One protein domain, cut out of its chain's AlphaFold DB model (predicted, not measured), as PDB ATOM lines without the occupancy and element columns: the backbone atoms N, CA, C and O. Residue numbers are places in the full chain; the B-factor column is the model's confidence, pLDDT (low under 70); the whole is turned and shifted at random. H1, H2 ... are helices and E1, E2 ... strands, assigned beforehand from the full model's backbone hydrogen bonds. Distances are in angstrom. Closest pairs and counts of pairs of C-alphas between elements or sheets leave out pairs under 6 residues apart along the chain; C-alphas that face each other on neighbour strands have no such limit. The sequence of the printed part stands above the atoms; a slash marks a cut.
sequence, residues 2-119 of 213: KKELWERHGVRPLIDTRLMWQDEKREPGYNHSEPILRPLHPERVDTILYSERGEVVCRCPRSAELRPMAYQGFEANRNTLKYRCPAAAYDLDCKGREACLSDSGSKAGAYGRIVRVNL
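AT A GLANCE: This is residues 2 to 119 of the 213 residues of the protein "Tnp_DDE_dom domain-containing protein" of Gammaproteobacteria bacterium (UniProt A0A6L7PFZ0). Two small antiparallel sheets, E1 to E4 and E5 to E7, sit side by side, joined where E4 runs on into E5, with short H2 at the join. H3 lies beyond them at one end, while H1 lies far off at the opposite end, linked to E1 by a long loop whose residues 26 to 34 stick out. The printed part has 118 residues, in the order H1 E1 E2 E3 E4 E5 E6 H2 H3 E7; the sheet orders are E1 - E2 - E3 - E4 and E5 - E6 - E7. The class is mixed, helices and strands, with under half of the residues, 49, in named elements. It is only just compact, close to loose, with a radius of gyration of the C-alphas of 16.0 A and spans of 43 by 42 by 26 A.

IN THESE COORDINATES: The larger sheet holds E1, residues 37 to 39, starting at C-alpha 37 (480.827, 435.818, 418.585); E2, residues 48 to 51, 10.6 A; E3, residues 56 to 59, 10.2 A; and E4, residues 66 to 68. The other holds E5, residues 70 to 75, 14.6 A; E6, residues 80 to 84, 12.9 A; and E7, residues 114 to 118, 12.7 A, ending at C-alpha 118 (467.276, 445.703, 426.022). H1 is residues 2 to 9, 10.5 A, from C-alpha 2 (464.753, 449.688, 411.881); H2 is residues 86 to 89; H3 is residues 97 to 103, 10.3 A.

HOW THE PARTS SIT: E1 to E4 form a meander, each strand the antiparallel neighbour of the one before; from edge to edge their lines turn by 94 degrees. Within hydrogen-bond range are N 50 and O 38 at 2.8 A in hairpin E1 and E2, N 57 and O 49 at 2.8 A in hairpin E2 and E3, and N 58 and O 67 at 2.8 A in hairpin E3 and E4. E4 runs on into E5 across one residue, at 44 degrees. In hairpin E5 and E6, N 72 and O 82 are 2.8 A apart; between antiparallel E6 and E7, N 83 and O 115 are 2.8 A apart. The closest C-alphas of E3 and E6, Val 56 and Tyr 83, are 8.0 A apart. H2 only grazes both sheets; its closest C-alphas with E5 are Pro 86 and Ala 70, 5.2 A. H1 and H3 are on neither sheet. Every O i to N i+4 pair is within hydrogen-bond range in H3, 3 of 4 in H1, and H2 is too short for one.

THE WHOLE: The C-alphas farthest apart, of His 9 and Lys 95, are 44.8 A apart. The printed part has no cut. The link H1 to E1, 27 residues, is long. Mean pLDDT of the printed part is 86.3; residues 103 to 110 are under 70.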
ATOM      1  N   LYS A   2     465.344 450.764 411.028       82.25
ATOM      2  CA  LYS A   2     464.753 449.688 411.881       82.25
ATOM      3  C   LYS A   2     464.232 450.182 413.245       82.25
ATOM      4  O   LYS A   2     463.171 449.749 413.673       82.25
ATOM      5  N   LYS A   3     464.978 451.088 413.891       84.56
ATOM      6  CA  LYS A   3     464.594 451.755 415.148       84.56
ATOM      7  C   LYS A   3     463.273 452.521 414.993       84.56
ATOM      8  O   LYS A   3     462.297 452.221 415.665       84.56
ATOM      9  N   GLU A   4     463.239 453.422 414.016       87.88
ATOM     10  CA  GLU A   4     462.083 454.265 413.692       87.88
ATOM     11  C   GLU A   4     460.825 453.466 413.329       87.88
ATOM     12  O   GLU A   4     459.746 453.789 413.813       87.88
ATOM     13  N   LEU A   5     460.952 452.392 412.539       87.25
ATOM     14  CA  LEU A   5     459.814 451.535 412.178       87.25
ATOM     15  C   LEU A   5     459.078 451.007 413.413       87.25
ATOM     16  O   LEU A   5     457.851 451.022 413.448       87.25
ATOM     17  N   TRP A   6     459.824 450.574 414.429       88.12
ATOM     18  CA  TRP A   6     459.226 450.069 415.657       88.12
ATOM     19  C   TRP A   6     458.740 451.199 416.566       88.12
ATOM     20  O   TRP A   6     457.583 451.197 416.967       88.12
ATOM     21  N   GLU A   7     459.603 452.168 416.866       85.94
ATOM     22  CA  GLU A   7     459.328 453.184 417.888       85.94
ATOM     23  C   GLU A   7     458.262 454.193 417.454       85.94
ATOM     24  O   GLU A   7     457.439 454.598 418.267       85.94
ATOM     25  N   ARG A   8     458.241 454.578 416.172       90.44
ATOM     26  CA  ARG A   8     457.304 455.586 415.657       90.44
ATOM     27  C   ARG A   8     456.040 454.977 415.066       90.44
ATOM     28  O   ARG A   8     454.978 455.581 415.146       90.44
ATOM     29  N   HIS A   9     456.159 453.808 414.438       90.81
ATOM     30  CA  HIS A   9     455.071 453.229 413.645       90.81
ATOM     31  C   HIS A   9     454.548 451.893 414.186       90.81
ATOM     32  O   HIS A   9     453.601 451.350 413.625       90.81
ATOM     33  N   GLY A  10     455.155 451.322 415.234       88.06
ATOM     34  CA  GLY A  10     454.774 450.000 415.754       88.06
ATOM     35  C   GLY A  10     455.011 448.853 414.762       88.06
ATOM     36  O   GLY A  10     454.546 447.729 414.969       88.06
ATOM     37  N   VAL A  11     455.742 449.107 413.675       89.38
ATOM     38  CA  VAL A  11     456.001 448.140 412.610       89.38
ATOM     39  C   VAL A  11     457.208 447.296 412.989       89.38
ATOM     40  O   VAL A  11     458.307 447.800 413.213       89.38
ATOM     41  N   ARG A  12     457.026 445.973 413.029       89.88
ATOM     42  CA  ARG A  12     458.114 445.025 413.295       89.88
ATOM     43  C   ARG A  12     458.948 444.822 412.024       89.88
ATOM     44  O   ARG A  12     458.436 444.241 411.066       89.88
ATOM     45  N   PRO A  13     460.220 445.258 411.985       88.75
ATOM     46  CA  PRO A  13     461.031 445.122 410.784       88.75
ATOM     47  C   PRO A  13     461.436 443.658 410.564       88.75
ATOM     48  O   PRO A  13     462.108 443.060 411.401       88.75
ATOM     49  N   LEU A  14     461.073 443.098 409.409       88.69
ATOM     50  CA  LEU A  14     461.480 441.759 408.965       88.69
ATOM     51  C   LEU A  14     462.485 441.874 407.818       88.69
ATOM     52  O   LEU A  14     462.162 441.651 406.656       88.69
ATOM     53  N   ILE A  15     463.704 442.277 408.159       83.25
ATOM     54  CA  ILE A  15     464.785 442.497 407.194       83.25
ATOM     55  C   ILE A  15     465.935 441.585 407.581       83.25
ATOM     56  O   ILE A  15     466.369 441.610 408.737       83.25
ATOM     57  N   ASP A  16     466.408 440.800 406.618       85.44
ATOM     58  CA  ASP A  16     467.548 439.914 406.817       85.44
ATOM     59  C   ASP A  16     468.833 440.710 407.074       85.44
ATOM     60  O   ASP A  16     468.976 441.860 406.642       85.44
ATOM     61  N   THR A  17     469.752 440.120 407.829       83.88
ATOM     62  CA  THR A  17     470.973 440.797 408.261       83.88
ATOM     63  C   THR A  17     472.108 440.469 407.303       83.88
ATOM     64  O   THR A  17     472.475 439.310 407.128       83.88
ATOM     65  N   ARG A  18     472.700 441.504 406.698       83.62
ATOM     66  CA  ARG A  18     473.952 441.368 405.950       83.62
ATOM     67  C   ARG A  18     475.117 441.273 406.932       83.62
ATOM     68  O   ARG A  18     475.244 442.144 407.788       83.62
ATOM     69  N   LEU A  19     475.960 440.258 406.757       86.88
ATOM     70  CA  LEU A  19     477.176 440.063 407.545       86.88
ATOM     71  C   LEU A  19     478.272 441.024 407.070       86.88
ATOM     72  O   LEU A  19     478.623 441.039 405.888       86.88
ATOM     73  N   MET A  20     478.767 441.860 407.970       86.44
ATOM     74  CA  MET A  20     479.667 442.982 407.732       86.44
ATOM     75  C   MET A  20     480.775 443.114 408.786       86.44
ATOM     76  O   MET A  20     481.623 443.981 408.608       86.44
ATOM     77  N   TRP A  21     480.822 442.292 409.838       89.94
ATOM     78  CA  TRP A  21     481.950 442.273 410.773       89.94
ATOM     79  C   TRP A  21     483.232 441.875 410.030       89.94
ATOM     80  O   TRP A  21     483.232 440.940 409.218       89.94
ATOM     81  N   GLN A  22     484.298 442.649 410.251       86.06
ATOM     82  CA  GLN A  22     485.592 442.509 409.572       86.06
ATOM     83  C   GLN A  22     486.770 442.419 410.537       86.06
ATOM     84  O   GLN A  22     487.808 441.913 410.127       86.06
ATOM     85  N   ASP A  23     486.633 442.914 411.768       85.62
ATOM     86  CA  ASP A  23     487.754 443.052 412.703       85.62
ATOM     87  C   ASP A  23     488.384 441.681 412.980       85.62
ATOM     88  O   ASP A  23     489.562 441.468 412.710       85.62
ATOM     89  N   GLU A  24     487.550 440.708 413.346       83.88
ATOM     90  CA  GLU A  24     487.957 439.339 413.676       83.88
ATOM     91  C   GLU A  24     488.455 438.557 412.452       83.88
ATOM     92  O   GLU A  24     489.219 437.608 412.580       83.88
ATOM     93  N   LYS A  25     488.064 438.969 411.238       82.38
ATOM     94  CA  LYS A  25     488.517 438.336 409.985       82.38
ATOM     95  C   LYS A  25     489.956 438.689 409.626       82.38
ATOM     96  O   LYS A  25     490.527 438.071 408.732       82.38
ATOM     97  N   ARG A  26     490.509 439.727 410.256       84.38
ATOM     98  CA  ARG A  26     491.870 440.219 410.018       84.38
ATOM     99  C   ARG A  26     492.871 439.660 411.028       84.38
ATOM    100  O   ARG A  26     494.063 439.913 410.880       84.38
ATOM    101  N   GLU A  27     492.404 438.928 412.038       84.25
ATOM    102  CA  GLU A  27     493.259 438.360 413.074       84.25
ATOM    103  C   GLU A  27     494.019 437.121 412.562       84.25
ATOM    104  O   GLU A  27     493.447 436.282 411.854       84.25
ATOM    105  N   PRO A  28     495.312 436.971 412.913       74.62
ATOM    106  CA  PRO A  28     496.078 435.780 412.570       74.62
ATOM    107  C   PRO A  28     495.502 434.571 413.323       74.62
ATOM    108  O   PRO A  28     495.591 434.495 414.545       74.62
ATOM    109  N   GLY A  29     494.896 433.635 412.586       78.44
ATOM    110  CA  GLY A  29     494.206 432.462 413.145       78.44
ATOM    111  C   GLY A  29     492.690 432.428 412.917       78.44
ATOM    112  O   GLY A  29     492.037 431.493 413.373       78.44
ATOM    113  N   TYR A  30     492.123 433.402 412.194       80.81
ATOM    114  CA  TYR A  30     490.703 433.394 411.842       80.81
ATOM    115  C   TYR A  30     490.301 432.144 411.041       80.81
ATOM    116  O   TYR A  30     490.800 431.890 409.941       80.81
ATOM    117  N   ASN A  31     489.339 431.393 411.577       81.50
ATOM    118  CA  ASN A  31     488.734 430.245 410.919       81.50
ATOM    119  C   ASN A  31     487.375 430.630 410.314       81.50
ATOM    120  O   ASN A  31     486.425 430.938 411.030       81.50
ATOM    121  N   HIS A  32     487.249 430.545 408.986       79.81
ATOM    122  CA  HIS A  32     486.001 430.848 408.276       79.81
ATOM    123  C   HIS A  32     484.830 429.922 408.643       79.81
ATOM    124  O   HIS A  32     483.676 430.284 408.397       79.81
ATOM    125  N   SER A  33     485.109 428.733 409.180       82.44
ATOM    126  CA  SER A  33     484.087 427.765 409.586       82.44
ATOM    127  C   SER A  33     483.488 428.062 410.962       82.44
ATOM    128  O   SER A  33     482.411 427.552 411.270       82.44
ATOM    129  N   GLU A  34     484.149 428.883 411.780       82.31
ATOM    130  CA  GLU A  34     483.684 429.214 413.123       82.31
ATOM    131  C   GLU A  34     482.856 430.508 413.129       82.31
ATOM    132  O   GLU A  34     483.173 431.475 412.431       82.31
ATOM    133  N   PRO A  35     481.757 430.559 413.904       83.56
ATOM    134  CA  PRO A  35     480.967 431.772 414.011       83.56
ATOM    135  C   PRO A  35     481.726 432.839 414.807       83.56
ATOM    136  O   PRO A  35     482.198 432.587 415.913       83.56
ATOM    137  N   ILE A  36     481.751 434.069 414.292       89.19
ATOM    138  CA  ILE A  36     482.222 435.229 415.056       89.19
ATOM    139  C   ILE A  36     481.195 435.542 416.151       89.19
ATOM    140  O   ILE A  36     480.011 435.761 415.862       89.19
ATOM    141  N   LEU A  37     481.651 435.578 417.403       91.75
ATOM    142  CA  LEU A  37     480.827 435.818 418.585       91.75
ATOM    143  C   LEU A  37     481.402 436.963 419.416       91.75
ATOM    144  O   LEU A  37     482.579 436.948 419.767       91.75
ATOM    145  N   ARG A  38     480.553 437.925 419.788       92.56
ATOM    146  CA  ARG A  38     480.923 439.040 420.675       92.56
ATOM    147  C   ARG A  38     480.214 438.919 422.029       92.56
ATOM    148  O   ARG A  38     479.099 438.390 422.073       92.56
ATOM    149  N   PRO A  39     480.812 439.395 423.136       93.00
ATOM    150  CA  PRO A  39     480.144 439.433 424.436       93.00
ATOM    151  C   PRO A  39     478.881 440.288 424.385       93.00
ATOM    152  O   PRO A  39     478.928 441.426 423.926       93.00
ATOM    153  N   LEU A  40     477.753 439.763 424.876       91.31
ATOM    154  CA  LEU A  40     476.499 440.528 424.930       91.31
ATOM    155  C   LEU A  40     476.591 441.720 425.895       91.31
ATOM    156  O   LEU A  40     475.965 442.751 425.661       91.31
ATOM    157  N   HIS A  41     477.369 441.547 426.960       87.88
ATOM    158  CA  HIS A  41     477.594 442.509 428.029       87.88
ATOM    159  C   HIS A  41     479.102 442.750 428.171       87.88
ATOM    160  O   HIS A  41     479.723 442.130 429.032       87.88
ATOM    161  N   PRO A  42     479.729 443.558 427.296       86.94
ATOM    162  CA  PRO A  42     481.178 443.788 427.322       86.94
ATOM    163  C   PRO A  42     481.676 444.414 428.634       86.94
ATOM    164  O   PRO A  42     482.848 444.292 428.967       86.94
ATOM    165  N   GLU A  43     480.790 445.058 429.390       86.19
ATOM    166  CA  GLU A  43     481.060 445.672 430.689       86.19
ATOM    167  C   GLU A  43     481.325 444.670 431.824       86.19
ATOM    168  O   GLU A  43     481.761 445.072 432.901       86.19
ATOM    169  N   ARG A  44     481.048 443.376 431.621       84.50
ATOM    170  CA  ARG A  44     481.235 442.339 432.645       84.50
ATOM    171  C   ARG A  44     481.718 441.024 432.047       84.50
ATOM    172  O   ARG A  44     481.416 440.683 430.907       84.50
ATOM    173  N   VAL A  45     482.412 440.233 432.858       82.88
ATOM    174  CA  VAL A  45     482.748 438.854 432.491       82.88
ATOM    175  C   VAL A  45     481.462 438.030 432.510       82.88
ATOM    176  O   VAL A  45     480.809 437.905 433.543       82.88
ATOM    177  N   ASP A  46     481.061 437.508 431.351       86.31
ATOM    178  CA  ASP A  46     479.812 436.766 431.203       86.31
ATOM    179  C   ASP A  46     479.958 435.591 430.224       86.31
ATOM    180  O   ASP A  46     480.819 435.562 429.343       86.31
ATOM    181  N   THR A  47     479.078 434.605 430.363       89.56
ATOM    182  CA  THR A  47     478.993 433.421 429.501       89.56
ATOM    183  C   THR A  47     478.130 433.650 428.262       89.56
ATOM    184  O   THR A  47     477.935 432.728 427.471       89.56
ATOM    185  N   ILE A  48     477.538 434.836 428.119       92.69
ATOM    186  CA  ILE A  48     476.547 435.130 427.086       92.69
ATOM    187  C   ILE A  48     477.188 435.922 425.955       92.69
ATOM    188  O   ILE A  48     477.701 437.025 426.150       92.69
ATOM    189  N   LEU A  49     477.111 435.356 424.759       94.56
ATOM    190  CA  LEU A  49     477.655 435.922 423.536       94.56
ATOM    191  C   LEU A  49     476.525 436.109 422.520       94.56
ATOM    192  O   LEU A  49     475.419 435.587 422.686       94.56
ATOM    193  N   TYR A  50     476.799 436.833 421.445       94.56
ATOM    194  CA  TYR A  50     475.886 436.927 420.317       94.56
ATOM    195  C   TYR A  50     476.628 436.913 418.982       94.56
ATOM    196  O   TYR A  50     477.759 437.389 418.878       94.56
ATOM    197  N   SER A  51     475.972 436.362 417.961       92.94
ATOM    198  CA  SER A  51     476.458 436.381 416.582       92.94
ATOM    199  C   SER A  51     476.055 437.673 415.873       92.94
ATOM    200  O   SER A  51     475.121 438.367 416.279       92.94
ATOM    201  N   GLU A  52     476.691 437.973 414.741       90.25
ATOM    202  CA  GLU A  52     476.329 439.134 413.918       90.25
ATOM    203  C   GLU A  52     474.863 439.106 413.439       90.25
ATOM    204  O   GLU A  52     474.237 440.147 413.229       90.25
ATOM    205  N   ARG A  53     474.275 437.909 413.319       88.88
ATOM    206  CA  ARG A  53     472.855 437.735 412.974       88.88
ATOM    207  C   ARG A  53     471.909 438.066 414.129       88.88
ATOM    208  O   ARG A  53     470.704 438.173 413.908       88.88
ATOM    209  N   GLY A  54     472.437 438.252 415.336       90.19
ATOM    210  CA  GLY A  54     471.669 438.504 416.552       90.19
ATOM    211  C   GLY A  54     471.206 437.236 417.256       90.19
ATOM    212  O   GLY A  54     470.308 437.303 418.094       90.19
ATOM    213  N   GLU A  55     471.799 436.086 416.928       92.81
ATOM    214  CA  GLU A  55     471.590 434.864 417.699       92.81
ATOM    215  C   GLU A  55     472.332 434.997 419.021       92.81
ATOM    216  O   GLU A  55     473.540 435.221 419.038       92.81
ATOM    217  N   VAL A  56     471.608 434.870 420.127       94.56
ATOM    218  CA  VAL A  56     472.201 434.895 421.463       94.56
ATOM    219  C   VAL A  56     472.601 433.474 421.831       94.56
ATOM    220  O   VAL A  56     471.776 432.560 421.769       94.56
ATOM    221  N   VAL A  57     473.853 433.285 422.225       95.00
ATOM    222  CA  VAL A  57     474.425 431.982 422.566       95.00
ATOM    223  C   VAL A  57     474.993 432.003 423.981       95.00
ATOM    224  O   VAL A  57     475.469 433.020 424.479       95.00
ATOM    225  N   CYS A  58     474.919 430.862 424.650       93.38
ATOM    226  CA  CYS A  58     475.530 430.620 425.945       93.38
ATOM    227  C   CYS A  58     476.769 429.743 425.749       93.38
ATOM    228  O   CYS A  58     476.686 428.713 425.078       93.38
ATOM    229  N   ARG A  59     477.890 430.132 426.354       93.25
ATOM    230  CA  ARG A  59     479.117 429.339 426.440       93.25
ATOM    231  C   ARG A  59     479.206 428.682 427.813       93.25
ATOM    232  O   ARG A  59     479.221 429.375 428.826       93.25
ATOM    233  N   CYS A  60     479.295 427.358 427.867       90.81
ATOM    234  CA  CYS A  60     479.473 426.653 429.134       90.81
ATOM    235  C   CYS A  60     480.816 427.047 429.786       90.81
ATOM    236  O   CYS A  60     481.852 426.882 429.145       90.81
ATOM    237  N   PRO A  61     480.847 427.497 431.056       88.12
ATOM    238  CA  PRO A  61     482.092 427.920 431.708       88.12
ATOM    239  C   PRO A  61     483.062 426.761 431.987       88.12
ATOM    240  O   PRO A  61     484.241 426.995 432.212       88.12
ATOM    241  N   ARG A  62     482.581 425.507 431.975       89.00
ATOM    242  CA  ARG A  62     483.392 424.309 432.263       89.00
ATOM    243  C   ARG A  62     483.802 423.536 431.013       89.00
ATOM    244  O   ARG A  62     484.933 423.081 430.940       89.00
ATOM    245  N   SER A  63     482.891 423.351 430.054       88.88
ATOM    246  CA  SER A  63     483.152 422.571 428.830       88.88
ATOM    247  C   SER A  63     483.425 423.422 427.592       88.88
ATOM    248  O   SER A  63     483.667 422.856 426.534       88.88
ATOM    249  N   ALA A  64     483.319 424.753 427.688       88.62
ATOM    250  CA  ALA A  64     483.387 425.698 426.566       88.62
ATOM    251  C   ALA A  64     482.347 425.480 425.445       88.62
ATOM    252  O   ALA A  64     482.349 426.203 424.454       88.62
ATOM    253  N   GLU A  65     481.411 424.543 425.615       91.19
ATOM    254  CA  GLU A  65     480.381 424.237 424.623       91.19
ATOM    255  C   GLU A  65     479.447 425.432 424.389       91.19
ATOM    256  O   GLU A  65     478.950 426.047 425.340       91.19
ATOM    257  N   LEU A  66     479.195 425.741 423.116       92.81
ATOM    258  CA  LEU A  66     478.322 426.823 422.676       92.81
ATOM    259  C   LEU A  66     476.920 426.291 422.393       92.81
ATOM    260  O   LEU A  66     476.743 425.354 421.618       92.81
ATOM    261  N   ARG A  67     475.905 426.914 422.992       93.00
ATOM    262  CA  ARG A  67     474.500 426.537 422.794       93.00
ATOM    263  C   ARG A  67     473.636 427.768 422.527       93.00
ATOM    264  O   ARG A  67     473.749 428.744 423.272       93.00
ATOM    265  N   PRO A  68     472.740 427.747 421.525       93.88
ATOM    266  CA  PRO A  68     471.820 428.853 421.288       93.88
ATOM    267  C   PRO A  68     470.875 429.008 422.479       93.88
ATOM    268  O   PRO A  68     470.307 428.034 422.972       93.88
ATOM    269  N   MET A  69     470.699 430.236 422.959       93.62
ATOM    270  CA  MET A  69     469.768 430.503 424.046       93.62
ATOM    271  C   MET A  69     468.319 430.304 423.598       93.62
ATOM    272  O   MET A  69     467.943 430.607 422.465       93.62
ATOM    273  N   ALA A  70     467.471 429.843 424.517       93.44
ATOM    274  CA  ALA A  70     466.062 429.629 424.230       93.44
ATOM    275  C   ALA A  70     465.312 430.967 424.236       93.44
ATOM    276  O   ALA A  70     465.145 431.593 425.285       93.44
ATOM    277  N   TYR A  71     464.847 431.413 423.072       94.12
ATOM    278  CA  TYR A  71     464.032 432.621 422.954       94.12
ATOM    279  C   TYR A  71     462.647 432.415 423.585       94.12
ATOM    280  O   TYR A  71     461.937 431.475 423.241       94.12
ATOM    281  N   GLN A  72     462.255 433.306 424.496       92.81
ATOM    282  CA  GLN A  72     460.999 433.237 425.260       92.81
ATOM    283  C   GLN A  72     459.985 434.317 424.860       92.81
ATOM    284  O   GLN A  72     458.914 434.408 425.452       92.81
ATOM    285  N   GLY A  73     460.308 435.142 423.863       92.44
ATOM    286  CA  GLY A  73     459.417 436.187 423.374       92.44
ATOM    287  C   GLY A  73     459.956 437.600 423.569       92.44
ATOM    288  O   GLY A  73     461.028 437.835 424.133       92.44
ATOM    289  N   PHE A  74     459.179 438.546 423.050       93.25
ATOM    290  CA  PHE A  74     459.462 439.971 423.108       93.25
ATOM    291  C   PHE A  74     458.554 440.616 424.159       93.25
ATOM    292  O   PHE A  74     457.330 440.580 424.033       93.25
ATOM    293  N   GLU A  75     459.159 441.189 425.197       93.44
ATOM    294  CA  GLU A  75     458.466 441.894 426.275       93.44
ATOM    295  C   GLU A  75     458.243 443.355 425.844       93.44
ATOM    296  O   GLU A  75     459.103 444.207 426.070       93.44
ATOM    297  N   ALA A  76     457.094 443.652 425.220       87.94
ATOM    298  CA  ALA A  76     456.795 444.977 424.655       87.94
ATOM    299  C   ALA A  76     456.890 446.112 425.692       87.94
ATOM    300  O   ALA A  76     457.549 447.113 425.427       87.94
ATOM    301  N   ASN A  77     456.336 445.913 426.894       88.94
ATOM    302  CA  ASN A  77     456.355 446.909 427.976       88.94
ATOM    303  C   ASN A  77     457.771 447.250 428.467       88.94
ATOM    304  O   ASN A  77     457.978 448.311 429.038       88.94
ATOM    305  N   ARG A  78     458.735 446.339 428.284       89.12
ATOM    306  CA  ARG A  78     460.137 446.530 428.692       89.12
ATOM    307  C   ARG A  78     461.066 446.779 427.507       89.12
ATOM    308  O   ARG A  78     462.265 446.906 427.709       89.12
ATOM    309  N   ASN A  79     460.536 446.762 426.281       90.88
ATOM    310  CA  ASN A  79     461.299 446.844 425.037       90.88
ATOM    311  C   ASN A  79     462.487 445.857 424.985       90.88
ATOM    312  O   ASN A  79     463.554 446.176 424.457       90.88
ATOM    313  N   THR A  80     462.318 444.648 425.544       93.81
ATOM    314  CA  THR A  80     463.403 443.657 425.666       93.81
ATOM    315  C   THR A  80     463.082 442.322 425.003       93.81
ATOM    316  O   THR A  80     461.934 441.877 424.956       93.81
ATOM    317  N   LEU A  81     464.121 441.656 424.497       94.25
ATOM    318  CA  LEU A  81     464.053 440.260 424.073       94.25
ATOM    319  C   LEU A  81     464.424 439.365 425.251       94.25
ATOM    320  O   LEU A  81     465.526 439.483 425.792       94.25
ATOM    321  N   LYS A  82     463.519 438.462 425.630       94.38
ATOM    322  CA  LYS A  82     463.731 437.530 426.735       94.38
ATOM    323  C   LYS A  82     464.324 436.226 426.213       94.38
ATOM    324  O   LYS A  82     463.744 435.569 425.347       94.38
ATOM    325  N   TYR A  83     465.436 435.820 426.804       93.50
ATOM    326  CA  TYR A  83     466.104 434.550 426.560       93.50
ATOM    327  C   TYR A  83     466.245 433.764 427.863       93.50
ATOM    328  O   TYR A  83     466.425 434.334 428.939       93.50
ATOM    329  N   ARG A  84     466.158 432.439 427.766       92.00
ATOM    330  CA  ARG A  84     466.302 431.494 428.876       92.00
ATOM    331  C   ARG A  84     467.490 430.573 428.620       92.00
ATOM    332  O   ARG A  84     467.816 430.270 427.470       92.00
ATOM    333  N   CYS A  85     468.125 430.133 429.702       91.38
ATOM    334  CA  CYS A  85     469.173 429.121 429.668       91.38
ATOM    335  C   CYS A  85     468.718 427.895 428.849       91.38
ATOM    336  O   CYS A  85     467.680 427.316 429.178       91.38
ATOM    337  N   PRO A  86     469.477 427.474 427.819       92.75
ATOM    338  CA  PRO A  86     469.091 426.342 426.979       92.75
ATOM    339  C   PRO A  86     469.050 425.029 427.757       92.75
ATOM    340  O   PRO A  86     468.141 424.236 427.554       92.75
ATOM    341  N   ALA A  87     469.967 424.833 428.709       90.44
ATOM    342  CA  ALA A  87     469.991 423.629 429.534       90.44
ATOM    343  C   ALA A  87     468.731 423.476 430.394       90.44
ATOM    344  O   ALA A  87     468.244 422.373 430.577       90.44
ATOM    345  N   ALA A  88     468.168 424.584 430.883       88.56
ATOM    346  CA  ALA A  88     466.925 424.562 431.650       88.56
ATOM    347  C   ALA A  88     465.668 424.551 430.763       88.56
ATOM    348  O   ALA A  88     464.607 424.139 431.209       88.56
ATOM    349  N   ALA A  89     465.748 425.090 429.544       90.00
ATOM    350  CA  ALA A  89     464.612 425.158 428.628       90.00
ATOM    351  C   ALA A  89     464.376 423.848 427.865       90.00
ATOM    352  O   ALA A  89     463.240 423.578 427.492       90.00
ATOM    353  N   TYR A  90     465.442 423.085 427.622       90.38
ATOM    354  CA  TYR A  90     465.429 421.837 426.861       90.38
ATOM    355  C   TYR A  90     465.893 420.632 427.696       90.38
ATOM    356  O   TYR A  90     466.234 419.607 427.120       90.38
ATOM    357  N   ASP A  91     465.974 420.787 429.024       88.88
ATOM    358  CA  ASP A  91     466.393 419.748 429.979       88.88
ATOM    359  C   ASP A  91     467.703 419.030 429.596       88.88
ATOM    360  O   ASP A  91     467.818 417.809 429.635       88.88
ATOM    361  N   LEU A  92     468.721 419.816 429.223       88.06
ATOM    362  CA  LEU A  92     470.039 419.307 428.832       88.06
ATOM    363  C   LEU A  92     470.980 419.224 430.032       88.06
ATOM    364  O   LEU A  92     471.012 420.128 430.877       88.06
ATOM    365  N   ASP A  93     471.850 418.213 430.032       88.06
ATOM    366  CA  ASP A  93     472.948 418.139 430.989       88.06
ATOM    367  C   ASP A  93     474.010 419.224 430.698       88.06
ATOM    368  O   ASP A  93     474.502 419.417 429.577       88.06
ATOM    369  N   CYS A  94     474.338 420.004 431.726       88.44
ATOM    370  CA  CYS A  94     475.262 421.124 431.628       88.44
ATOM    371  C   CYS A  94     476.236 421.114 432.802       88.44
ATOM    372  O   CYS A  94     475.920 421.578 433.898       88.44
ATOM    373  N   LYS A  95     477.471 420.693 432.516       88.00
ATOM    374  CA  LYS A  95     478.580 420.610 433.480       88.00
ATOM    375  C   LYS A  95     478.893 421.935 434.190       88.00
ATOM    376  O   LYS A  95     479.451 421.933 435.277       88.00
ATOM    377  N   GLY A  96     478.569 423.072 433.570       84.88
ATOM    378  CA  GLY A  96     478.799 424.415 434.115       84.88
ATOM    379  C   GLY A  96     477.578 425.065 434.769       84.88
ATOM    380  O   GLY A  96     477.607 426.271 435.010       84.88
ATOM    381  N   ARG A  97     476.490 424.316 435.009       83.81
ATOM    382  CA  ARG A  97     475.219 424.865 435.510       83.81
ATOM    383  C   ARG A  97     475.367 425.571 436.855       83.81
ATOM    384  O   ARG A  97     474.835 426.664 437.003       83.81
ATOM    385  N   GLU A  98     476.086 424.968 437.794       81.38
ATOM    386  CA  GLU A  98     476.264 425.503 439.148       81.38
ATOM    387  C   GLU A  98     477.036 426.830 439.141       81.38
ATOM    388  O   GLU A  98     476.511 427.837 439.604       81.38
ATOM    389  N   ALA A  99     478.200 426.868 438.479       82.31
ATOM    390  CA  ALA A  99     478.996 428.089 438.310       82.31
ATOM    391  C   ALA A  99     478.223 429.207 437.582       82.31
ATOM    392  O   ALA A  99     478.305 430.382 437.926       82.31
ATOM    393  N   CYS A 100     477.411 428.856 436.579       81.56
ATOM    394  CA  CYS A 100     476.596 429.847 435.874       81.56
ATOM    395  C   CYS A 100     475.480 430.426 436.764       81.56
ATOM    396  O   CYS A 100     475.089 431.584 436.597       81.56
ATOM    397  N   LEU A 101     474.939 429.636 437.695       76.75
ATOM    398  CA  LEU A 101     473.916 430.088 438.639       76.75
ATOM    399  C   LEU A 101     474.514 430.961 439.747       76.75
ATOM    400  O   LEU A 101     473.894 431.969 440.085       76.75
ATOM    401  N   SER A 102     475.709 430.632 440.249       71.81
ATOM    402  CA  SER A 102     476.401 431.440 441.261       71.81
ATOM    403  C   SER A 102     476.787 432.823 440.734       71.81
ATOM    404  O   SER A 102     476.492 433.824 441.381       71.81
ATOM    405  N   ASP A 103     477.355 432.899 439.526       66.00
ATOM    406  CA  ASP A 103     477.866 434.158 438.959       66.00
ATOM    407  C   ASP A 103     476.760 435.099 438.472       66.00
ATOM    408  O   ASP A 103     476.934 436.313 438.386       66.00
ATOM    409  N   SER A 104     475.596 434.556 438.109       60.03
ATOM    410  CA  SER A 104     474.555 435.336 437.435       60.03
ATOM    411  C   SER A 104     473.580 436.050 438.369       60.03
ATOM    412  O   SER A 104     472.643 436.685 437.871       60.03
ATOM    413  N   GLY A 105     473.729 435.901 439.693       56.69
ATOM    414  CA  GLY A 105     472.792 436.432 440.694       56.69
ATOM    415  C   GLY A 105     471.336 435.977 440.488       56.69
ATOM    416  O   GLY A 105     470.406 436.540 441.066       56.69
ATOM    417  N   SER A 106     471.110 434.987 439.617       56.06
ATOM    418  CA  SER A 106     469.788 434.510 439.229       56.06
ATOM    419  C   SER A 106     469.366 433.424 440.205       56.06
ATOM    420  O   SER A 106     470.066 432.428 440.354       56.06
ATOM    421  N   LYS A 107     468.212 433.609 440.862       52.97
ATOM    422  CA  LYS A 107     467.678 432.649 441.841       52.97
ATOM    423  C   LYS A 107     467.721 431.232 441.261       52.97
ATOM    424  O   LYS A 107     467.178 430.994 440.180       52.97
ATOM    425  N   ALA A 108     468.387 430.334 441.987       49.69
ATOM    426  CA  ALA A 108     468.672 428.944 441.642       49.69
ATOM    427  C   ALA A 108     467.390 428.099 441.518       49.69
ATOM    428  O   ALA A 108     467.082 427.262 442.356       49.69
ATOM    429  N   GLY A 109     466.594 428.357 440.482       63.81
ATOM    430  CA  GLY A 109     465.377 427.614 440.180       63.81
ATOM    431  C   GLY A 109     465.535 426.707 438.963       63.81
ATOM    432  O   GLY A 109     466.404 426.912 438.110       63.81
ATOM    433  N   ALA A 110     464.604 425.761 438.815       68.19
ATOM    434  CA  ALA A 110     464.433 424.945 437.606       68.19
ATOM    435  C   ALA A 110     464.247 425.792 436.327       68.19
ATOM    436  O   ALA A 110     464.518 425.347 435.214       68.19
ATOM    437  N   TYR A 111     463.842 427.056 436.478       75.94
ATOM    438  CA  TYR A 111     463.684 427.982 435.362       75.94
ATOM    439  C   TYR A 111     465.023 428.439 434.745       75.94
ATOM    440  O   TYR A 111     465.052 428.866 433.592       75.94
ATOM    441  N   GLY A 112     466.149 428.284 435.448       83.50
ATOM    442  CA  GLY A 112     467.474 428.666 434.957       83.50
ATOM    443  C   GLY A 112     467.656 430.174 434.744       83.50
ATOM    444  O   GLY A 112     466.770 430.989 435.007       83.50
ATOM    445  N   ARG A 113     468.840 430.551 434.252       87.06
ATOM    446  CA  ARG A 113     469.217 431.952 434.022       87.06
ATOM    447  C   ARG A 113     468.358 432.603 432.934       87.06
ATOM    448  O   ARG A 113     468.182 432.034 431.853       87.06
ATOM    449  N   ILE A 114     467.872 433.815 433.206       89.94
ATOM    450  CA  ILE A 114     467.144 434.652 432.246       89.94
ATOM    451  C   ILE A 114     468.059 435.788 431.802       89.94
ATOM    452  O   ILE A 114     468.600 436.515 432.629       89.94
ATOM    453  N   VAL A 115     468.178 435.970 430.494       91.06
ATOM    454  CA  VAL A 115     468.902 437.087 429.888       91.06
ATOM    455  C   VAL A 115     467.898 437.951 429.147       91.06
ATOM    456  O   VAL A 115     467.044 437.445 428.418       91.06
ATOM    457  N   ARG A 116     467.984 439.264 429.342       92.81
ATOM    458  CA  ARG A 116     467.158 440.233 428.625       92.81
ATOM    459  C   ARG A 116     468.053 441.139 427.810       92.81
ATOM    460  O   ARG A 116     468.888 441.837 428.371       92.81
ATOM    461  N   VAL A 117     467.843 441.152 426.500       93.50
ATOM    462  CA  VAL A 117     468.501 442.111 425.612       93.50
ATOM    463  C   VAL A 117     467.600 443.333 425.517       93.50
ATOM    464  O   VAL A 117     466.537 443.258 424.896       93.50
ATOM    465  N   ASN A 118     467.990 444.436 426.161       92.31
ATOM    466  CA  ASN A 118     467.276 445.703 426.022       92.31
ATOM    467  C   ASN A 118     467.563 446.290 424.643       92.31
ATOM    468  O   ASN A 118     468.712 446.556 424.296       92.31
ATOM    469  N   LEU A 119     466.513 446.493 423.853       90.50
ATOM    470  CA  LEU A 119     466.685 446.979 422.502       90.50
ATOM    471  C   LEU A 119     467.072 448.473 422.437       90.50
ATOM    472  O   LEU A 119     467.592 448.904 421.413       90.50
TER     473      LEU A 119